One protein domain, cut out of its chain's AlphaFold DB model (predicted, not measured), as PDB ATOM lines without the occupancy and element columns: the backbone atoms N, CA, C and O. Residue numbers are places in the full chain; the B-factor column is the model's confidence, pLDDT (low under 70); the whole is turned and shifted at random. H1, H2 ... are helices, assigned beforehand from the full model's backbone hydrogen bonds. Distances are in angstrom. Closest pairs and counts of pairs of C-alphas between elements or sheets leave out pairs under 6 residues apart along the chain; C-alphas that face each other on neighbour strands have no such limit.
ATOM      1  N   ARG A   4     162.071 128.246  74.840       55.66
ATOM      2  CA  ARG A   4     162.585 129.489  75.450       55.66
ATOM      3  C   ARG A   4     161.606 130.060  76.483       55.66
ATOM      4  O   ARG A   4     162.027 130.449  77.567       55.66
ATOM      5  N   MET A   5     160.305 130.032  76.186       63.81
ATOM      6  CA  MET A   5     159.267 130.508  77.103       63.81
ATOM      7  C   MET A   5     159.125 129.605  78.337       63.81
ATOM      8  O   MET A   5     158.930 130.117  79.434       63.81
ATOM      9  N   ARG A   6     159.294 128.279  78.188       68.12
ATOM     10  CA  ARG A   6     159.317 127.334  79.326       68.12
ATOM     11  C   ARG A   6     160.508 127.605  80.257       68.12
ATOM     12  O   ARG A   6     160.311 127.705  81.461       68.12
ATOM     13  N   ARG A   7     161.720 127.795  79.709       63.97
ATOM     14  CA  ARG A   7     162.922 128.129  80.503       63.97
ATOM     15  C   ARG A   7     162.784 129.469  81.235       63.97
ATOM     16  O   ARG A   7     163.104 129.537  82.415       63.97
ATOM     17  N   ALA A   8     162.258 130.503  80.577       67.19
ATOM     18  CA  ALA A   8     162.022 131.802  81.211       67.19
ATOM     19  C   ALA A   8     161.022 131.718  82.382       67.19
ATOM     20  O   ALA A   8     161.254 132.317  83.430       67.19
ATOM     21  N   LEU A   9     159.940 130.942  82.233       77.19
ATOM     22  CA  LEU A   9     158.936 130.763  83.288       77.19
ATOM     23  C   LEU A   9     159.478 129.916  84.454       77.19
ATOM     24  O   LEU A   9     159.228 130.254  85.604       77.19
ATOM     25  N   ALA A  10     160.293 128.888  84.181       74.44
ATOM     26  CA  ALA A  10     160.978 128.114  85.222       74.44
ATOM     27  C   ALA A  10     161.949 128.976  86.052       74.44
ATOM     28  O   ALA A  10     161.923 128.915  87.278       74.44
ATOM     29  N   ILE A  11     162.751 129.831  85.404       72.62
ATOM     30  CA  ILE A  11     163.651 130.773  86.093       72.62
ATOM     31  C   ILE A  11     162.848 131.766  86.949       72.62
ATOM     32  O   ILE A  11     163.200 132.001  88.102       72.62
ATOM     33  N   ALA A  12     161.737 132.302  86.430       72.69
ATOM     34  CA  ALA A  12     160.857 133.184  87.199       72.69
ATOM     35  C   ALA A  12     160.226 132.478  88.417       72.69
ATOM     36  O   ALA A  12     160.160 133.071  89.491       72.69
ATOM     37  N   LEU A  13     159.815 131.211  88.281       73.50
ATOM     38  CA  LEU A  13     159.300 130.397  89.388       73.50
ATOM     39  C   LEU A  13     160.359 130.157  90.470       73.50
ATOM     40  O   LEU A  13     160.066 130.335  91.647       73.50
ATOM     41  N   ILE A  14     161.594 129.828  90.080       74.62
ATOM     42  CA  ILE A  14     162.721 129.661  91.011       74.62
ATOM     43  C   ILE A  14     162.996 130.969  91.770       74.62
ATOM     44  O   ILE A  14     163.165 130.941  92.985       74.62
ATOM     45  N   ILE A  15     162.973 132.121  91.090       71.62
ATOM     46  CA  ILE A  15     163.145 133.433  91.736       71.62
ATOM     47  C   ILE A  15     162.012 133.716  92.737       71.62
ATOM     48  O   ILE A  15     162.288 134.166  93.843       71.62
ATOM     49  N   VAL A  16     160.751 133.424  92.397       61.34
ATOM     50  CA  VAL A  16     159.614 133.620  93.321       61.34
ATOM     51  C   VAL A  16     159.718 132.703  94.547       61.34
ATOM     52  O   VAL A  16     159.545 133.177  95.670       61.34
ATOM     53  N   LEU A  17     160.067 131.427  94.353       61.97
ATOM     54  CA  LEU A  17     160.257 130.452  95.438       61.97
ATOM     55  C   LEU A  17     161.433 130.807  96.366       61.97
ATOM     56  O   LEU A  17     161.379 130.512  97.556       61.97
ATOM     57  N   LEU A  18     162.475 131.468  95.848       59.25
ATOM     58  CA  LEU A  18     163.612 131.954  96.641       59.25
ATOM     59  C   LEU A  18     163.329 133.262  97.403       59.25
ATOM     60  O   LEU A  18     164.072 133.586  98.325       59.25
ATOM     61  N   VAL A  19     162.294 134.022  97.023       65.44
ATOM     62  CA  VAL A  19     161.994 135.349  97.597       65.44
ATOM     63  C   VAL A  19     160.824 135.321  98.591       65.44
ATOM     64  O   VAL A  19     160.845 136.088  99.550       65.44
ATOM     65  N   CYS A  20     159.838 134.432  98.422       47.41
ATOM     66  CA  CYS A  20     158.649 134.358  99.287       47.41
ATOM     67  C   CYS A  20     158.412 132.937  99.851       47.41
ATOM     68  O   CYS A  20     157.644 132.174  99.265       47.41
ATOM     69  N   PRO A  21     159.014 132.572 101.003       44.84
ATOM     70  CA  PRO A  21     158.891 131.234 101.599       44.84
ATOM     71  C   PRO A  21     157.667 131.033 102.521       44.84
ATOM     72  O   PRO A  21     157.562 129.988 103.160       44.84
ATOM     73  N   GLN A  22     156.751 132.002 102.635       45.28
ATOM     74  CA  GLN A  22     155.521 131.878 103.435       45.28
ATOM     75  C   GLN A  22     154.259 132.137 102.605       45.28
ATOM     76  O   GLN A  22     154.300 132.834 101.590       45.28
ATOM     77  N   ARG A  23     153.133 131.557 103.056       50.44
ATOM     78  CA  ARG A  23     151.799 131.698 102.448       50.44
ATOM     79  C   ARG A  23     151.455 133.176 102.236       50.44
ATOM     80  O   ARG A  23     151.280 133.912 103.199       50.44
ATOM     81  N   ALA A  24     151.305 133.563 100.975       44.28
ATOM     82  CA  ALA A  24     150.716 134.829 100.565       44.28
ATOM     83  C   ALA A  24     149.470 134.527  99.729       44.28
ATOM     84  O   ALA A  24     149.529 133.698  98.819       44.28
ATOM     85  N   ASP A  25     148.354 135.194 100.022       49.31
ATOM     86  CA  ASP A  25     147.088 134.932  99.341       49.31
ATOM     87  C   ASP A  25     147.204 135.159  97.828       49.31
ATOM     88  O   ASP A  25     147.766 136.160  97.366       49.31
ATOM     89  N   GLY A  26     146.632 134.245  97.034       50.88
ATOM     90  CA  GLY A  26     146.823 134.167  95.576       50.88
ATOM     91  C   GLY A  26     146.428 135.421  94.779       50.88
ATOM     92  O   GLY A  26     146.757 135.545  93.597       50.88
ATOM     93  N   GLN A  27     145.770 136.395  95.415       56.34
ATOM     94  CA  GLN A  27     145.537 137.723  94.849       56.34
ATOM     95  C   GLN A  27     146.836 138.532  94.666       56.34
ATOM     96  O   GLN A  27     146.957 139.260  93.678       56.34
ATOM     97  N   PHE A  28     147.824 138.408  95.559       50.44
ATOM     98  CA  PHE A  28     149.022 139.262  95.548       50.44
ATOM     99  C   PHE A  28     149.949 138.950  94.360       50.44
ATOM    100  O   PHE A  28     150.371 139.851  93.628       50.44
ATOM    101  N   LEU A  29     150.176 137.658  94.097       54.22
ATOM    102  CA  LEU A  29     150.966 137.150  92.964       54.22
ATOM    103  C   LEU A  29     150.410 137.585  91.597       54.22
ATOM    104  O   LEU A  29     151.173 137.785  90.648       54.22
ATOM    105  N   SER A  30     149.093 137.802  91.491       54.94
ATOM    106  CA  SER A  30     148.442 138.196  90.235       54.94
ATOM    107  C   SER A  30     148.995 139.500  89.640       54.94
ATOM    108  O   SER A  30     148.976 139.670  88.420       54.94
ATOM    109  N   LYS A  31     149.525 140.418  90.465       55.50
ATOM    110  CA  LYS A  31     150.004 141.735  90.014       55.50
ATOM    111  C   LYS A  31     151.324 141.654  89.236       55.50
ATOM    112  O   LYS A  31     151.461 142.354  88.230       55.50
ATOM    113  N   PHE A  32     152.238 140.769  89.639       56.88
ATOM    114  CA  PHE A  32     153.598 140.653  89.084       56.88
ATOM    115  C   PHE A  32     153.706 139.777  87.823       56.88
ATOM    116  O   PHE A  32     154.702 139.838  87.105       56.88
ATOM    117  N   ILE A  33     152.684 138.978  87.515       74.31
ATOM    118  CA  ILE A  33     152.730 137.977  86.438       74.31
ATOM    119  C   ILE A  33     152.296 138.569  85.083       74.31
ATOM    120  O   ILE A  33     151.302 139.290  84.991       74.31
ATOM    121  N   GLY A  34     153.008 138.255  83.995       84.94
ATOM    122  CA  GLY A  34     152.704 138.775  82.650       84.94
ATOM    123  C   GLY A  34     151.289 138.429  82.152       84.94
ATOM    124  O   GLY A  34     150.779 137.346  82.440       84.94
ATOM    125  N   LYS A  35     150.661 139.331  81.373       79.44
ATOM    126  CA  LYS A  35     149.237 139.255  80.953       79.44
ATOM    127  C   LYS A  35     148.800 137.870  80.444       79.44
ATOM    128  O   LYS A  35     147.731 137.400  80.815       79.44
ATOM    129  N   ASN A  36     149.638 137.198  79.650       78.06
ATOM    130  CA  ASN A  36     149.320 135.889  79.066       78.06
ATOM    131  C   ASN A  36     149.258 134.766  80.116       78.06
ATOM    132  O   ASN A  36     148.375 133.921  80.051       78.06
ATOM    133  N   VAL A  37     150.160 134.773  81.103       78.69
ATOM    134  CA  VAL A  37     150.159 133.787  82.202       78.69
ATOM    135  C   VAL A  37     149.035 134.102  83.195       78.69
ATOM    136  O   VAL A  37     148.399 133.192  83.710       78.69
ATOM    137  N   ARG A  38     148.715 135.392  83.380       80.88
ATOM    138  CA  ARG A  38     147.534 135.852  84.126       80.88
ATOM    139  C   ARG A  38     146.221 135.319  83.530       80.88
ATOM    140  O   ARG A  38     145.329 134.964  84.291       80.88
ATOM    141  N   ARG A  39     146.121 135.236  82.193       82.62
ATOM    142  CA  ARG A  39     144.989 134.602  81.496       82.62
ATOM    143  C   ARG A  39     144.943 133.101  81.787       82.62
ATOM    144  O   ARG A  39     143.998 132.670  82.422       82.62
ATOM    145  N   VAL A  40     146.010 132.358  81.473       84.06
ATOM    146  CA  VAL A  40     146.083 130.895  81.699       84.06
ATOM    147  C   VAL A  40     145.773 130.500  83.152       84.06
ATOM    148  O   VAL A  40     145.077 129.516  83.378       84.06
ATOM    149  N   TRP A  41     146.231 131.271  84.144       88.88
ATOM    150  CA  TRP A  41     145.906 131.008  85.551       88.88
ATOM    151  C   TRP A  41     144.422 131.271  85.868       88.88
ATOM    152  O   TRP A  41     143.817 130.490  86.601       88.88
ATOM    153  N   LYS A  42     143.792 132.304  85.282       89.69
ATOM    154  CA  LYS A  42     142.334 132.499  85.391       89.69
ATOM    155  C   LYS A  42     141.579 131.363  84.702       89.69
ATOM    156  O   LYS A  42     140.725 130.760  85.335       89.69
ATOM    157  N   ASP A  43     141.945 131.024  83.468       88.19
ATOM    158  CA  ASP A  43     141.321 129.949  82.692       88.19
ATOM    159  C   ASP A  43     141.381 128.612  83.461       88.19
ATOM    160  O   ASP A  43     140.383 127.897  83.548       88.19
ATOM    161  N   ARG A  44     142.520 128.300  84.109       91.62
ATOM    162  CA  ARG A  44     142.634 127.135  85.002       91.62
ATOM    163  C   ARG A  44     141.771 127.275  86.254       91.62
ATOM    164  O   ARG A  44     141.152 126.295  86.662       91.62
ATOM    165  N   ARG A  45     141.725 128.456  86.879       87.56
ATOM    166  CA  ARG A  45     140.937 128.690  88.099       87.56
ATOM    167  C   ARG A  45     139.440 128.543  87.859       87.56
ATOM    168  O   ARG A  45     138.788 127.928  88.701       87.56
ATOM    169  N   ASP A  46     138.955 129.026  86.722       89.88
ATOM    170  CA  ASP A  46     137.570 128.896  86.281       89.88
ATOM    171  C   ASP A  46     137.269 127.419  85.932       89.88
ATOM    172  O   ASP A  46     136.348 126.832  86.495       89.88
ATOM    173  N   ALA A  47     138.126 126.746  85.149       85.50
ATOM    174  CA  ALA A  47     137.978 125.312  84.847       85.50
ATOM    175  C   ALA A  47     138.064 124.390  86.085       85.50
ATOM    176  O   ALA A  47     137.494 123.301  86.092       85.50
ATOM    177  N   ALA A  48     138.776 124.799  87.138       84.44
ATOM    178  CA  ALA A  48     138.808 124.091  88.417       84.44
ATOM    179  C   ALA A  48     137.533 124.320  89.251       84.44
ATOM    180  O   ALA A  48     137.141 123.428  89.997       84.44
ATOM    181  N   ALA A  49     136.861 125.470  89.109       83.00
ATOM    182  CA  ALA A  49     135.536 125.699  89.695       83.00
ATOM    183  C   ALA A  49     134.440 124.895  88.967       83.00
ATOM    184  O   ALA A  49     133.504 124.421  89.601       83.00
ATOM    185  N   GLU A  50     134.613 124.639  87.666       86.56
ATOM    186  CA  GLU A  50     133.842 123.642  86.901       86.56
ATOM    187  C   GLU A  50     134.197 122.176  87.257       86.56
ATOM    188  O   GLU A  50     133.690 121.246  86.634       86.56
ATOM    189  N   GLY A  51     135.096 121.938  88.220       86.94
ATOM    190  CA  GLY A  51     135.483 120.595  88.665       86.94
ATOM    191  C   GLY A  51     136.394 119.816  87.707       86.94
ATOM    192  O   GLY A  51     136.624 118.628  87.927       86.94
ATOM    193  N   ARG A  52     136.949 120.440  86.656       85.00
ATOM    194  CA  ARG A  52     137.837 119.735  85.715       85.00
ATOM    195  C   ARG A  52     139.177 119.395  86.374       85.00
ATOM    196  O   ARG A  52     139.878 120.280  86.882       85.00
ATOM    197  N   ALA A  53     139.570 118.127  86.294       85.56
ATOM    198  CA  ALA A  53     140.887 117.656  86.717       85.56
ATOM    199  C   ALA A  53     142.025 118.357  85.934       85.56
ATOM    200  O   ALA A  53     141.837 118.725  84.771       85.56
ATOM    201  N   PRO A  54     143.206 118.566  86.547       89.06
ATOM    202  CA  PRO A  54     144.334 119.216  85.887       89.06
ATOM    203  C   PRO A  54     144.962 118.310  84.816       89.06
ATOM    204  O   PRO A  54     145.446 117.220  85.121       89.06
ATOM    205  N   ALA A  55     144.997 118.777  83.566       81.25
ATOM    206  CA  ALA A  55     145.465 117.996  82.418       81.25
ATOM    207  C   ALA A  55     147.002 117.937  82.303       81.25
ATOM    208  O   ALA A  55     147.549 117.023  81.686       81.25
ATOM    209  N   GLY A  56     147.718 118.899  82.893       84.06
ATOM    210  CA  GLY A  56     149.178 118.981  82.844       84.06
ATOM    211  C   GLY A  56     149.864 119.259  84.183       84.06
ATOM    212  O   GLY A  56     149.255 119.556  85.209       84.06
ATOM    213  N   TRP A  57     151.200 119.200  84.173       84.06
ATOM    214  CA  TRP A  57     152.031 119.639  85.306       84.06
ATOM    215  C   TRP A  57     151.836 121.131  85.640       84.06
ATOM    216  O   TRP A  57     151.797 121.492  86.813       84.06
ATOM    217  N   LEU A  58     151.653 121.987  84.626       83.00
ATOM    218  CA  LEU A  58     151.378 123.418  84.823       83.00
ATOM    219  C   LEU A  58     150.069 123.648  85.592       83.00
ATOM    220  O   LEU A  58     150.059 124.426  86.540       83.00
ATOM    221  N   ASP A  59     149.008 122.919  85.245       85.50
ATOM    222  CA  ASP A  59     147.709 123.002  85.919       85.50
ATOM    223  C   ASP A  59     147.821 122.579  87.388       85.50
ATOM    224  O   ASP A  59     147.443 123.338  88.275       85.50
ATOM    225  N   ARG A  60     148.463 121.429  87.652       84.12
ATOM    226  CA  ARG A  60     148.775 120.960  89.016       84.12
ATOM    227  C   ARG A  60     149.602 121.975  89.812       84.12
ATOM    228  O   ARG A  60     149.417 122.100  91.018       84.12
ATOM    229  N   THR A  61     150.485 122.725  89.150       82.25
ATOM    230  CA  THR A  61     151.284 123.783  89.789       82.25
ATOM    231  C   THR A  61     150.425 125.004  90.140       82.25
ATOM    232  O   THR A  61     150.586 125.561  91.222       82.25
ATOM    233  N   PHE A  62     149.480 125.407  89.281       88.00
ATOM    234  CA  PHE A  62     148.527 126.479  89.599       88.00
ATOM    235  C   PHE A  62     147.527 126.075  90.691       88.00
ATOM    236  O   PHE A  62     147.230 126.893  91.559       88.00
ATOM    237  N   ASP A  63     147.062 124.825  90.702       85.31
ATOM    238  CA  ASP A  63     146.179 124.303  91.752       85.31
ATOM    239  C   ASP A  63     146.891 124.250  93.116       85.31
ATOM    240  O   ASP A  63     146.291 124.578  94.140       85.31
ATOM    241  N   TRP A  64     148.187 123.903  93.126       84.44
ATOM    242  CA  TRP A  64     149.050 123.952  94.312       84.44
ATOM    243  C   TRP A  64     149.295 125.388  94.799       84.44
ATOM    244  O   TRP A  64     149.161 125.651  95.993       84.44
ATOM    245  N   LEU A  65     149.562 126.335  93.890       80.88
ATOM    246  CA  LEU A  65     149.702 127.764  94.219       80.88
ATOM    247  C   LEU A  65     148.393 128.400  94.723       80.88
ATOM    248  O   LEU A  65     148.442 129.299  95.558       80.88
ATOM    249  N   ASP A  66     147.235 127.925  94.257       79.50
ATOM    250  CA  ASP A  66     145.911 128.295  94.782       79.50
ATOM    251  C   ASP A  66     145.498 127.473  96.026       79.50
ATOM    252  O   ASP A  66     144.393 127.649  96.536       79.50
ATOM    253  N   GLY A  67     146.350 126.567  96.524       80.44
ATOM    254  CA  GLY A  67     146.124 125.788  97.748       80.44
ATOM    255  C   GLY A  67     145.086 124.658  97.658       80.44
ATOM    256  O   GLY A  67     144.786 124.034  98.673       80.44
ATOM    257  N   ARG A  68     144.552 124.341  96.470       73.12
ATOM    258  CA  ARG A  68     143.372 123.464  96.266       73.12
ATOM    259  C   ARG A  68     143.666 121.952  96.256       73.12
ATOM    260  O   ARG A  68     142.897 121.155  95.728       73.12
ATOM    261  N   VAL A  69     144.782 121.538  96.852       55.50
ATOM    262  CA  VAL A  69     145.325 120.168  96.739       55.50
ATOM    263  C   VAL A  69     144.580 119.143  97.607       55.50
ATOM    264  O   VAL A  69     144.594 117.957  97.286       55.50
ATOM    265  N   GLY A  70     143.891 119.574  98.669       49.56
ATOM    266  CA  GLY A  70     143.197 118.664  99.592       49.56
ATOM    267  C   GLY A  70     141.885 118.062  99.069       49.56
ATOM    268  O   GLY A  70     141.479 117.004  99.535       49.56
ATOM    269  N   GLU A  71     141.212 118.706  98.113       47.97
ATOM    270  CA  GLU A  71     139.812 118.377  97.789       47.97
ATOM    271  C   GLU A  71     139.663 117.560  96.494       47.97
ATOM    272  O   GLU A  71     138.857 116.635  96.423       47.97
TER     273      GLU A  71
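What this domain is: This is residues 4 to 71 of the 602 residues of an uncharacterized protein of Micromonas commoda (strain RCC299 / NOUM17 / CCMP2709) (UniProt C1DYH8). Two helices, H3 and H4, cross about perpendicular to each other with a small contact, and a longer helix, H1, stands off to one side and touches no helix. Residues 17 to 22, of which 17 to 19 belong to H1, stand free, and after them the chain comes to the very short H2, whose Gly 26 is near Leu 65, the last residue of H4, before a tight link leads to H3. The printed part has 68 residues with four named helices, H1, H2, H3 and H4 in that order along the chain, and no named strand; the class is all helix. By its radius of gyration of the C-alphas, 12.1 A, the whole is compact, and its C-alphas span 31 by 29 by 20 A.

Where its parts are: H1 is residues 4 to 19, beginning at C-alpha 4 at (162.585, 129.489, 75.450) and measuring 22.9 A from first to last C-alpha. H2 is the four residues 26 to 29, 5.7 A long. H3 is residues 35 to 49, 21.2 A long, with C-alpha 35 at (149.237, 139.255, 80.953). H4 is residues 57 to 65, 12.3 A long, and ends at C-alpha 65 at (149.702, 127.764, 94.219).

How they stand to each other: H1 is apart from H2, from H3 and from H4. H2 is also apart from H3. H2 and H4 are close but not clearly touching; their closest C-alphas are those of Gly 26 and Leu 65, 7.2 A apart. H3 touches H4 with its residues 41 to 45 alone, and the closest C-alphas of the two, those of Arg 44 and Asp 59, are 6.6 A apart. The lines of H3 and H4 stand at 79 degrees, about perpendicular, and their centres are 10.7 A apart. In H1, H3 and H4 every O i to N i+4 pair is within hydrogen-bond range; H2 is too short for such a pair, and its one O i to N i+3 pair is not within range.

The domain as a whole: The two C-alphas farthest apart are those of Arg 4 and Glu 71, 33.8 A, which are also the first and last printed. The printed part has no cut. The link from H2 to H3 is tight, those from H1 to H2 and from H3 to H4 are short, and no link is long. The mean pLDDT of the printed part is 72.3 in this predicted model. Confidence is under 70 at 25 residues, namely 4 to 8, 16 to 32 and 69 to 71; H2 has a mean of 53, H3 of 85.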